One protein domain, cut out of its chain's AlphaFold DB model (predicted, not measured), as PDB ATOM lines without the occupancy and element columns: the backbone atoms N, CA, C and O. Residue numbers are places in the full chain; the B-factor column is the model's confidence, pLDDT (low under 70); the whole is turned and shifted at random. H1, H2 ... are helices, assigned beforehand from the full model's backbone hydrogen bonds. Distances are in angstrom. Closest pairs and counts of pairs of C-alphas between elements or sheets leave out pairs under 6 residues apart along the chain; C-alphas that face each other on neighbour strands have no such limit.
ATOM      1  N   LYS A   2      18.320 -42.178 -10.725       67.81
ATOM      2  CA  LYS A   2      18.725 -40.901 -11.351       67.81
ATOM      3  C   LYS A   2      17.766 -40.400 -12.451       67.81
ATOM      4  O   LYS A   2      17.502 -39.208 -12.493       67.81
ATOM      5  N   SER A   3      17.223 -41.287 -13.293       73.69
ATOM      6  CA  SER A   3      16.293 -40.925 -14.381       73.69
ATOM      7  C   SER A   3      14.916 -40.486 -13.877       73.69
ATOM      8  O   SER A   3      14.496 -39.382 -14.182       73.69
ATOM      9  N   ALA A   4      14.268 -41.288 -13.028       79.19
ATOM     10  CA  ALA A   4      12.944 -40.965 -12.486       79.19
ATOM     11  C   ALA A   4      12.927 -39.638 -11.703       79.19
ATOM     12  O   ALA A   4      11.988 -38.856 -11.810       79.19
ATOM     13  N   PHE A   5      13.988 -39.347 -10.938       80.25
ATOM     14  CA  PHE A   5      14.106 -38.077 -10.214       80.25
ATOM     15  C   PHE A   5      14.280 -36.886 -11.169       80.25
ATOM     16  O   PHE A   5      13.721 -35.812 -10.950       80.25
ATOM     17  N   PHE A   6      15.032 -37.081 -12.253       77.56
ATOM     18  CA  PHE A   6      15.225 -36.079 -13.297       77.56
ATOM     19  C   PHE A   6      13.931 -35.803 -14.071       77.56
ATOM     20  O   PHE A   6      13.570 -34.644 -14.247       77.56
ATOM     21  N   GLU A   7      13.194 -36.848 -14.450       76.69
ATOM     22  CA  GLU A   7      11.882 -36.750 -15.104       76.69
ATOM     23  C   GLU A   7      10.862 -36.030 -14.217       76.69
ATOM     24  O   GLU A   7      10.195 -35.105 -14.673       76.69
ATOM     25  N   LEU A   8      10.802 -36.368 -12.924       81.69
ATOM     26  CA  LEU A   8       9.945 -35.674 -11.961       81.69
ATOM     27  C   LEU A   8      10.306 -34.184 -11.847       81.69
ATOM     28  O   LEU A   8       9.422 -33.330 -11.832       81.69
ATOM     29  N   THR A   9      11.603 -33.866 -11.785       83.62
ATOM     30  CA  THR A   9      12.088 -32.480 -11.693       83.62
ATOM     31  C   THR A   9      11.712 -31.687 -12.944       83.62
ATOM     32  O   THR A   9      11.218 -30.568 -12.838       83.62
ATOM     33  N   GLN A  10      11.889 -32.280 -14.125       76.12
ATOM     34  CA  GLN A  10      11.478 -31.685 -15.394       76.12
ATOM     35  C   GLN A  10       9.968 -31.459 -15.464       76.12
ATOM     36  O   GLN A  10       9.539 -30.357 -15.782       76.12
ATOM     37  N   ASN A  11       9.171 -32.462 -15.094       77.44
ATOM     38  CA  ASN A  11       7.713 -32.367 -15.071       77.44
ATOM     39  C   ASN A  11       7.215 -31.272 -14.110       77.44
ATOM     40  O   ASN A  11       6.250 -30.576 -14.414       77.44
ATOM     41  N   ASN A  12       7.880 -31.082 -12.964       81.12
ATOM     42  CA  ASN A  12       7.553 -30.001 -12.031       81.12
ATOM     43  C   ASN A  12       7.920 -28.619 -12.587       81.12
ATOM     44  O   ASN A  12       7.109 -27.707 -12.466       81.12
ATOM     45  N   MET A  13       9.095 -28.456 -13.208       77.75
ATOM     46  CA  MET A  13       9.474 -27.187 -13.855       77.75
ATOM     47  C   MET A  13       8.482 -26.810 -14.956       77.75
ATOM     48  O   MET A  13       7.952 -25.707 -14.948       77.75
ATOM     49  N   MET A  14       8.128 -27.765 -15.816       74.31
ATOM     50  CA  MET A  14       7.116 -27.568 -16.855       74.31
ATOM     51  C   MET A  14       5.747 -27.182 -16.284       74.31
ATOM     52  O   MET A  14       5.062 -26.333 -16.846       74.31
ATOM     53  N   ARG A  15       5.350 -27.755 -15.142       76.38
ATOM     54  CA  ARG A  15       4.118 -27.356 -14.444       76.38
ATOM     55  C   ARG A  15       4.172 -25.940 -13.879       76.38
ATOM     56  O   ARG A  15       3.139 -25.279 -13.842       76.38
ATOM     57  N   MET A  16       5.332 -25.505 -13.392       79.88
ATOM     58  CA  MET A  16       5.509 -24.161 -12.839       79.88
ATOM     59  C   MET A  16       5.523 -23.106 -13.944       79.88
ATOM     60  O   MET A  16       4.848 -22.092 -13.801       79.88
ATOM     61  N   ASP A  17       6.231 -23.384 -15.038       73.19
ATOM     62  CA  ASP A  17       6.465 -22.410 -16.103       73.19
ATOM     63  C   ASP A  17       5.329 -22.393 -17.140       73.19
ATOM     64  O   ASP A  17       4.847 -21.328 -17.496       73.19
ATOM     65  N   CYS A  18       4.852 -23.562 -17.583       72.56
ATOM     66  CA  CYS A  18       3.855 -23.693 -18.656       72.56
ATOM     67  C   CYS A  18       2.436 -24.014 -18.153       72.56
ATOM     68  O   CYS A  18       1.531 -24.238 -18.952       72.56
ATOM     69  N   ARG A  19       2.243 -24.171 -16.832       70.31
ATOM     70  CA  ARG A  19       0.976 -24.595 -16.191       70.31
ATOM     71  C   ARG A  19       0.306 -25.831 -16.839       70.31
ATOM     72  O   ARG A  19      -0.889 -26.058 -16.667       70.31
ATOM     73  N   LYS A  20       1.062 -26.675 -17.551       66.06
ATOM     74  CA  LYS A  20       0.550 -27.907 -18.174       66.06
ATOM     75  C   LYS A  20       0.404 -29.012 -17.139       66.06
ATOM     76  O   LYS A  20       1.333 -29.299 -16.395       66.06
ATOM     77  N   GLU A  21      -0.757 -29.660 -17.100       59.53
ATOM     78  CA  GLU A  21      -1.089 -30.634 -16.053       59.53
ATOM     79  C   GLU A  21      -0.363 -31.987 -16.224       59.53
ATOM     80  O   GLU A  21      -0.045 -32.641 -15.225       59.53
ATOM     81  N   ARG A  22      -0.045 -32.395 -17.466       59.25
ATOM     82  CA  ARG A  22       0.710 -33.623 -17.788       59.25
ATOM     83  C   ARG A  22       1.571 -33.423 -19.036       59.25
ATOM     84  O   ARG A  22       1.019 -33.290 -20.115       59.25
ATOM     85  N   TYR A  23       2.890 -33.409 -18.848       58.81
ATOM     86  CA  TYR A  23       3.897 -33.259 -19.912       58.81
ATOM     87  C   TYR A  23       4.509 -34.600 -20.373       58.81
ATOM     88  O   TYR A  23       5.349 -34.661 -21.254       58.81
ATOM     89  N   TYR A  24       4.164 -35.694 -19.695       57.88
ATOM     90  CA  TYR A  24       4.607 -37.051 -20.022       57.88
ATOM     91  C   TYR A  24       3.373 -37.963 -20.060       57.88
ATOM     92  O   TYR A  24       3.310 -38.968 -19.350       57.88
ATOM     93  N   ASP A  25       2.339 -37.572 -20.810       63.69
ATOM     94  CA  ASP A  25       1.237 -38.485 -21.130       63.69
ATOM     95  C   ASP A  25       1.534 -39.162 -22.473       63.69
ATOM     96  O   ASP A  25       1.443 -38.543 -23.533       63.69
ATOM     97  N   GLU A  26       1.904 -40.445 -22.438       58.03
ATOM     98  CA  GLU A  26       2.241 -41.238 -23.632       58.03
ATOM     99  C   GLU A  26       1.097 -41.310 -24.664       58.03
ATOM    100  O   GLU A  26       1.335 -41.670 -25.816       58.03
ATOM    101  N   ASN A  27      -0.131 -40.932 -24.290       55.25
ATOM    102  CA  ASN A  27      -1.295 -40.951 -25.176       55.25
ATOM    103  C   ASN A  27      -1.508 -39.656 -25.979       55.25
ATOM    104  O   ASN A  27      -2.399 -39.625 -26.830       55.25
ATOM    105  N   ASN A  28      -0.733 -38.591 -25.738       59.50
ATOM    106  CA  ASN A  28      -0.901 -37.312 -26.429       59.50
ATOM    107  C   ASN A  28       0.271 -37.035 -27.386       59.50
ATOM    108  O   ASN A  28       1.343 -36.583 -26.995       59.50
ATOM    109  N   THR A  29       0.073 -37.292 -28.679       55.22
ATOM    110  CA  THR A  29       1.145 -37.222 -29.689       55.22
ATOM    111  C   THR A  29       1.733 -35.821 -29.885       55.22
ATOM    112  O   THR A  29       2.888 -35.709 -30.289       55.22
ATOM    113  N   ALA A  30       0.974 -34.759 -29.589       57.88
ATOM    114  CA  ALA A  30       1.471 -33.380 -29.624       57.88
ATOM    115  C   ALA A  30       2.454 -33.083 -28.473       57.88
ATOM    116  O   ALA A  30       3.444 -32.380 -28.668       57.88
ATOM    117  N   ASP A  31       2.221 -33.685 -27.304       64.44
ATOM    118  CA  ASP A  31       3.033 -33.533 -26.089       64.44
ATOM    119  C   ASP A  31       4.392 -34.246 -26.226       64.44
ATOM    120  O   ASP A  31       5.419 -33.780 -25.734       64.44
ATOM    121  N   LEU A  32       4.444 -35.340 -26.997       65.94
ATOM    122  CA  LEU A  32       5.669 -36.116 -27.225       65.94
ATOM    123  C   LEU A  32       6.743 -35.352 -28.017       65.94
ATOM    124  O   LEU A  32       7.933 -35.454 -27.700       65.94
ATOM    125  N   GLU A  33       6.366 -34.591 -29.051       71.75
ATOM    126  CA  GLU A  33       7.343 -33.822 -29.835       71.75
ATOM    127  C   GLU A  33       7.897 -32.636 -29.034       71.75
ATOM    128  O   GLU A  33       9.100 -32.357 -29.073       71.75
ATOM    129  N   GLU A  34       7.031 -31.970 -28.274       71.94
ATOM    130  CA  GLU A  34       7.397 -30.904 -27.346       71.94
ATOM    131  C   GLU A  34       8.356 -31.430 -26.269       71.94
ATOM    132  O   GLU A  34       9.438 -30.869 -26.077       71.94
ATOM    133  N   THR A  35       8.030 -32.584 -25.679       72.81
ATOM    134  CA  THR A  35       8.870 -33.306 -24.709       72.81
ATOM    135  C   THR A  35      10.245 -33.636 -25.264       72.81
ATOM    136  O   THR A  35      11.265 -33.446 -24.590       72.81
ATOM    137  N   ARG A  36      10.313 -34.087 -26.520       79.69
ATOM    138  CA  ARG A  36      11.587 -34.371 -27.187       79.69
ATOM    139  C   ARG A  36      12.433 -33.105 -27.338       79.69
ATOM    140  O   ARG A  36      13.606 -33.122 -26.963       79.69
ATOM    141  N   LYS A  37      11.847 -32.006 -27.829       80.38
ATOM    142  CA  LYS A  37      12.540 -30.712 -28.013       80.38
ATOM    143  C   LYS A  37      13.048 -30.145 -26.687       80.38
ATOM    144  O   LYS A  37      14.177 -29.651 -26.611       80.38
ATOM    145  N   PHE A  38      12.257 -30.258 -25.624       78.62
ATOM    146  CA  PHE A  38      12.674 -29.852 -24.287       78.62
ATOM    147  C   PHE A  38      13.829 -30.702 -23.764       78.62
ATOM    148  O   PHE A  38      14.836 -30.163 -23.303       78.62
ATOM    149  N   LYS A  39      13.739 -32.030 -23.889       80.38
ATOM    150  CA  LYS A  39      14.800 -32.945 -23.455       80.38
ATOM    151  C   LYS A  39      16.111 -32.698 -24.202       80.38
ATOM    152  O   LYS A  39      17.175 -32.714 -23.579       80.38
ATOM    153  N   GLU A  40      16.046 -32.428 -25.503       85.62
ATOM    154  CA  GLU A  40      17.201 -32.020 -26.310       85.62
ATOM    155  C   GLU A  40      17.801 -30.707 -25.803       85.62
ATOM    156  O   GLU A  40      18.999 -30.651 -25.532       85.62
ATOM    157  N   THR A  41      16.967 -29.694 -25.561       85.38
ATOM    158  CA  THR A  41      17.401 -28.389 -25.036       85.38
ATOM    159  C   THR A  41      18.051 -28.516 -23.656       85.38
ATOM    160  O   THR A  41      19.101 -27.930 -23.398       85.38
ATOM    161  N   VAL A  42      17.480 -29.314 -22.751       83.62
ATOM    162  CA  VAL A  42      18.071 -29.573 -21.429       83.62
ATOM    163  C   VAL A  42      19.405 -30.309 -21.567       83.62
ATOM    164  O   VAL A  42      20.365 -29.981 -20.873       83.62
ATOM    165  N   THR A  43      19.494 -31.281 -22.472       86.06
ATOM    166  CA  THR A  43      20.733 -32.036 -22.707       86.06
ATOM    167  C   THR A  43      21.837 -31.132 -23.258       86.06
ATOM    168  O   THR A  43      22.962 -31.175 -22.760       86.06
ATOM    169  N   GLU A  44      21.515 -30.276 -24.229       87.00
ATOM    170  CA  GLU A  44      22.428 -29.271 -24.783       87.00
ATOM    171  C   GLU A  44      22.898 -28.293 -23.691       87.00
ATOM    172  O   GLU A  44      24.096 -28.035 -23.568       87.00
ATOM    173  N   ALA A  45      21.990 -27.845 -22.815       85.31
ATOM    174  CA  ALA A  45      22.323 -27.008 -21.662       85.31
ATOM    175  C   ALA A  45      23.338 -27.677 -20.726       85.31
ATOM    176  O   ALA A  45      24.341 -27.065 -20.352       85.31
ATOM    177  N   PHE A  46      23.123 -28.950 -20.381       84.31
ATOM    178  CA  PHE A  46      24.058 -29.697 -19.539       84.31
ATOM    179  C   PHE A  46      25.425 -29.863 -20.205       84.31
ATOM    180  O   PHE A  46      26.448 -29.729 -19.534       84.31
ATOM    181  N   GLN A  47      25.473 -30.119 -21.512       86.31
ATOM    182  CA  GLN A  47      26.739 -30.229 -22.239       86.31
ATOM    183  C   GLN A  47      27.503 -28.901 -22.257       86.31
ATOM    184  O   GLN A  47      28.695 -28.885 -21.947       86.31
ATOM    185  N   LEU A  48      26.819 -27.791 -22.549       85.06
ATOM    186  CA  LEU A  48      27.426 -26.460 -22.568       85.06
ATOM    187  C   LEU A  48      27.858 -26.001 -21.167       85.06
ATOM    188  O   LEU A  48      28.927 -25.413 -21.039       85.06
ATOM    189  N   SER A  49      27.109 -26.342 -20.112       80.19
ATOM    190  CA  SER A  49      27.466 -26.004 -18.720       80.19
ATOM    191  C   SER A  49      28.786 -26.625 -18.249       80.19
ATOM    192  O   SER A  49      29.425 -26.119 -17.330       80.19
ATOM    193  N   ARG A  50      29.204 -27.731 -18.879       80.12
ATOM    194  CA  ARG A  50      30.468 -28.417 -18.582       80.12
ATOM    195  C   ARG A  50      31.642 -27.881 -19.397       80.12
ATOM    196  O   ARG A  50      32.778 -28.255 -19.117       80.12
ATOM    197  N   ALA A  51      31.384 -27.072 -20.421       82.00
ATOM    198  CA  ALA A  51      32.429 -26.527 -21.268       82.00
ATOM    199  C   ALA A  51      33.139 -25.369 -20.557       82.00
ATOM    200  O   ALA A  51      32.510 -24.467 -20.011       82.00
ATOM    201  N   THR A  52      34.469 -25.379 -20.578       76.69
ATOM    202  CA  THR A  52      35.270 -24.284 -20.027       76.69
ATOM    203  C   THR A  52      35.243 -23.087 -20.974       76.69
ATOM    204  O   THR A  52      35.622 -23.204 -22.142       76.69
ATOM    205  N   ASN A  53      34.846 -21.919 -20.469       75.19
ATOM    206  CA  ASN A  53      34.938 -20.669 -21.212       75.19
ATOM    207  C   ASN A  53      36.306 -20.007 -20.999       75.19
ATOM    208  O   ASN A  53      36.524 -19.314 -20.009       75.19
ATOM    209  N   TYR A  54      37.243 -20.182 -21.933       70.38
ATOM    210  CA  TYR A  54      38.574 -19.564 -21.836       70.38
ATOM    211  C   TYR A  54      38.536 -18.028 -21.777       70.38
ATOM    212  O   TYR A  54      39.427 -17.424 -21.181       70.38
ATOM    213  N   GLY A  55      37.493 -17.398 -22.328       72.19
ATOM    214  CA  GLY A  55      37.293 -15.950 -22.236       72.19
ATOM    215  C   GLY A  55      37.050 -15.441 -20.811       72.19
ATOM    216  O   GLY A  55      37.254 -14.256 -20.554       72.19
ATOM    217  N   ASP A  56      36.653 -16.308 -19.875       78.56
ATOM    218  CA  ASP A  56      36.495 -15.943 -18.460       78.56
ATOM    219  C   ASP A  56      37.819 -16.008 -17.685       78.56
ATOM    220  O   ASP A  56      37.957 -15.359 -16.652       78.56
ATOM    221  N   PHE A  57      38.819 -16.721 -18.216       79.06
ATOM    222  CA  PHE A  57      40.167 -16.807 -17.642       79.06
ATOM    223  C   PHE A  57      41.157 -15.845 -18.305       79.06
ATOM    224  O   PHE A  57      42.103 -15.393 -17.664       79.06
ATOM    225  N   VAL A  58      40.953 -15.521 -19.587       81.62
ATOM    226  CA  VAL A  58      41.837 -14.646 -20.367       81.62
ATOM    227  C   VAL A  58      41.005 -13.537 -21.026       81.62
ATOM    228  O   VAL A  58      40.490 -13.727 -22.132       81.62
ATOM    229  N   PRO A  59      40.892 -12.352 -20.392       75.81
ATOM    230  CA  PRO A  59      40.001 -11.277 -20.838       75.81
ATOM    231  C   PRO A  59      40.256 -10.793 -22.272       75.81
ATOM    232  O   PRO A  59      39.319 -10.422 -22.975       75.81
ATOM    233  N   PHE A  60      41.508 -10.843 -22.740       81.62
ATOM    234  CA  PHE A  60      41.876 -10.439 -24.100       81.62
ATOM    235  C   PHE A  60      41.178 -11.278 -25.185       81.62
ATOM    236  O   PHE A  60      40.855 -10.753 -26.250       81.62
ATOM    237  N   LEU A  61      40.867 -12.554 -24.913       77.00
ATOM    238  CA  LEU A  61      40.189 -13.431 -25.875       77.00
ATOM    239  C   LEU A  61      38.773 -12.946 -26.232       77.00
ATOM    240  O   LEU A  61      38.314 -13.189 -27.350       77.00
ATOM    241  N   LYS A  62      38.119 -12.195 -25.332       72.31
ATOM    242  CA  LYS A  62      36.822 -11.551 -25.599       72.31
ATOM    243  C   LYS A  62      36.935 -10.444 -26.656       72.31
ATOM    244  O   LYS A  62      36.006 -10.252 -27.432       72.31
ATOM    245  N   TRP A  63      38.071  -9.742 -26.732       73.94
ATOM    246  CA  TRP A  63      38.294  -8.658 -27.703       73.94
ATOM    247  C   TRP A  63      38.645  -9.153 -29.105       73.94
ATOM    248  O   TRP A  63      38.205  -8.558 -30.083       73.94
ATOM    249  N   VAL A  64      39.369 -10.270 -29.223       79.44
ATOM    250  CA  VAL A  64      39.620 -10.938 -30.519       79.44
ATOM    251  C   VAL A  64      38.442 -11.808 -30.989       79.44
ATOM    252  O   VAL A  64      38.532 -12.469 -32.021       79.44
ATOM    253  N   GLY A  65      37.311 -11.780 -30.273       68.44
ATOM    254  CA  GLY A  65      36.049 -12.377 -30.716       68.44
ATOM    255  C   GLY A  65      35.935 -13.886 -30.494       68.44
ATOM    256  O   GLY A  65      35.100 -14.535 -31.133       68.44
ATOM    257  N   VAL A  66      36.731 -14.460 -29.586       70.19
ATOM    258  CA  VAL A  66      36.656 -15.882 -29.211       70.19
ATOM    259  C   VAL A  66      35.471 -16.105 -28.259       70.19
ATOM    260  O   VAL A  66      35.628 -16.455 -27.096       70.19
ATOM    261  N   ASN A  67      34.256 -15.911 -28.780       73.12
ATOM    262  CA  ASN A  67      32.998 -15.977 -28.020       73.12
ATOM    263  C   ASN A  67      32.131 -17.172 -28.461       73.12
ATOM    264  O   ASN A  67      30.905 -17.128 -28.403       73.12
ATOM    265  N   GLY A  68      32.750 -18.243 -28.973       80.94
ATOM    266  CA  GLY A  68      32.023 -19.387 -29.541       80.94
ATOM    267  C   GLY A  68      31.083 -20.071 -28.544       80.94
ATOM    268  O   GLY A  68      29.964 -20.431 -28.905       80.94
ATOM    269  N   LEU A  69      31.509 -20.208 -27.284       83.69
ATOM    270  CA  LEU A  69      30.680 -20.783 -26.224       83.69
ATOM    271  C   LEU A  69      29.547 -19.833 -25.807       83.69
ATOM    272  O   LEU A  69      28.408 -20.271 -25.680       83.69
ATOM    273  N   GLU A  70      29.837 -18.539 -25.671       83.62
ATOM    274  CA  GLU A  70      28.843 -17.511 -25.336       83.62
ATOM    275  C   GLU A  70      27.735 -17.424 -26.397       83.62
ATOM    276  O   GLU A  70      26.556 -17.421 -26.057       83.62
ATOM    277  N   LYS A  71      28.089 -17.468 -27.689       86.38
ATOM    278  CA  LYS A  71      27.112 -17.498 -28.790       86.38
ATOM    279  C   LYS A  71      26.203 -18.727 -28.729       86.38
ATOM    280  O   LYS A  71      24.993 -18.597 -28.889       86.38
ATOM    281  N   ARG A  72      26.761 -19.911 -28.448       87.94
ATOM    282  CA  ARG A  72      25.971 -21.145 -28.279       87.94
ATOM    283  C   ARG A  72      25.041 -21.071 -27.069       87.94
ATOM    284  O   ARG A  72      23.905 -21.520 -27.151       87.94
ATOM    285  N   LEU A  73      25.495 -20.472 -25.965       88.00
ATOM    286  CA  LEU A  73      24.650 -20.220 -24.794       88.00
ATOM    287  C   LEU A  73      23.508 -19.243 -25.117       88.00
ATOM    288  O   LEU A  73      22.377 -19.488 -24.710       88.00
ATOM    289  N   GLN A  74      23.765 -18.191 -25.898       90.19
ATOM    290  CA  GLN A  74      22.720 -17.271 -26.365       90.19
ATOM    291  C   GLN A  74      21.699 -17.961 -27.282       90.19
ATOM    292  O   GLN A  74      20.501 -17.705 -27.179       90.19
ATOM    293  N   GLU A  75      22.139 -18.840 -28.184       91.69
ATOM    294  CA  GLU A  75      21.236 -19.635 -29.027       91.69
ATOM    295  C   GLU A  75      20.386 -20.605 -28.201       91.69
ATOM    296  O   GLU A  75      19.177 -20.705 -28.419       91.69
ATOM    297  N   LEU A  76      20.993 -21.276 -27.220       89.75
ATOM    298  CA  LEU A  76      20.289 -22.138 -26.276       89.75
ATOM    299  C   LEU A  76      19.233 -21.358 -25.479       89.75
ATOM    300  O   LEU A  76      18.110 -21.837 -25.325       89.75
ATOM    301  N   GLN A  77      19.573 -20.157 -25.008       87.69
ATOM    302  CA  GLN A  77      18.636 -19.283 -24.305       87.69
ATOM    303  C   GLN A  77      17.443 -18.929 -25.200       87.69
ATOM    304  O   GLN A  77      16.306 -19.121 -24.791       87.69
ATOM    305  N   LYS A  78      17.675 -18.540 -26.460       91.12
ATOM    306  CA  LYS A  78      16.584 -18.263 -27.412       91.12
ATOM    307  C   LYS A  78      15.672 -19.471 -27.641       91.12
ATOM    308  O   LYS A  78      14.462 -19.299 -27.757       91.12
ATOM    309  N   LYS A  79      16.228 -20.690 -27.716       87.12
ATOM    310  CA  LYS A  79      15.427 -21.924 -27.823       87.12
ATOM    311  C   LYS A  79      14.556 -22.132 -26.581       87.12
ATOM    312  O   LYS A  79      13.385 -22.465 -26.730       87.12
ATOM    313  N   ARG A  80      15.118 -21.927 -25.383       84.00
ATOM    314  CA  ARG A  80      14.387 -21.993 -24.105       84.00
ATOM    315  C   ARG A  80      13.271 -20.955 -24.039       84.00
ATOM    316  O   ARG A  80      12.146 -21.329 -23.742       84.00
ATOM    317  N   ASP A  81      13.571 -19.700 -24.349       86.06
ATOM    318  CA  ASP A  81      12.604 -18.601 -24.283       86.06
ATOM    319  C   ASP A  81      11.446 -18.834 -25.255       86.06
ATOM    320  O   ASP A  81      10.289 -18.709 -24.872       86.06
ATOM    321  N   LYS A  82      11.747 -19.253 -26.492       84.94
ATOM    322  CA  LYS A  82      10.717 -19.612 -27.470       84.94
ATOM    323  C   LYS A  82       9.844 -20.764 -26.977       84.94
ATOM    324  O   LYS A  82       8.632 -20.700 -27.083       84.94
ATOM    325  N   PHE A  83      10.467 -21.804 -26.429       78.12
ATOM    326  CA  PHE A  83       9.744 -22.943 -25.881       78.12
ATOM    327  C   PHE A  83       8.792 -22.533 -24.742       78.12
ATOM    328  O   PHE A  83       7.673 -23.022 -24.688       78.12
ATOM    329  N   LEU A  84       9.215 -21.619 -23.864       77.00
ATOM    330  CA  LEU A  84       8.369 -21.088 -22.792       77.00
ATOM    331  C   LEU A  84       7.270 -20.148 -23.313       77.00
ATOM    332  O   LEU A  84       6.186 -20.128 -22.752       77.00
ATOM    333  N   GLN A  85       7.518 -19.398 -24.387       80.31
ATOM    334  CA  GLN A  85       6.488 -18.581 -25.040       80.31
ATOM    335  C   GLN A  85       5.428 -19.426 -25.748       80.31
ATOM    336  O   GLN A  85       4.260 -19.068 -25.728       80.31
ATOM    337  N   ASP A  86       5.823 -20.548 -26.356       73.06
ATOM    338  CA  ASP A  86       4.896 -21.488 -26.996       73.06
ATOM    339  C   ASP A  86       4.011 -22.230 -25.957       73.06
ATOM    340  O   ASP A  86       3.080 -22.944 -26.333       73.06
ATOM    341  N   CYS A  87       4.308 -22.087 -24.658       67.44
ATOM    342  CA  CYS A  87       3.560 -22.671 -23.547       67.44
ATOM    343  C   CYS A  87       2.454 -21.776 -22.949       67.44
ATOM    344  O   CYS A  87       1.577 -22.334 -22.284       67.44
TER     345      CYS A  87
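What this domain is: This is residues 2 to 87 of the 88 residues of an uncharacterized protein of Actinidia rufa (UniProt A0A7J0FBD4). Two long helices, H2 and H5, run side by side in opposite ways, with a small head of short H3 and H4 at one end and H1 set crosswise to H5 near the other. The printed part has 86 residues, five named helices in order H1 to H5 and no named strand: all helix. It is loose, radius of gyration of the C-alphas 16.3 A, and spans 52 by 28 by 20 A.

How they stand to each other: H2, residues 29 to 49, touches H5, residues 68 to 85, at a shallow tilt of 28 degrees, opposite ways; the closest C-alphas, Thr 41 and Leu 76, are 7.0 A apart. H1, residues 2 to 17, is near H2. H1 and H5 are close but not clearly touching, closest C-alphas Asp 17 and Leu 84, 7.1 A. H3, residues 54 to 57, and H4, residues 60 to 63, only just touch, only at the corner, with 3 pairs of C-alphas within 8 A, closest Gly 55 and Leu 61, 5.3 A. Every O i to N i+4 pair is within hydrogen-bond range in H1 and H5, 15 of 17 in H2; H3 and H4 are too short.

Where its parts are: H2 measures 30.6 A, H5 25.9 A, H1 22.7 A. C-alpha 2 is at (18.725, -40.901, -11.351), C-alpha 85 at (6.488, -18.581, -25.040).

The domain as a whole: The printed part has no cut. H1 to H2 is a long link. Residues 2, 20 to 32, 65 and 87 have pLDDT under 70.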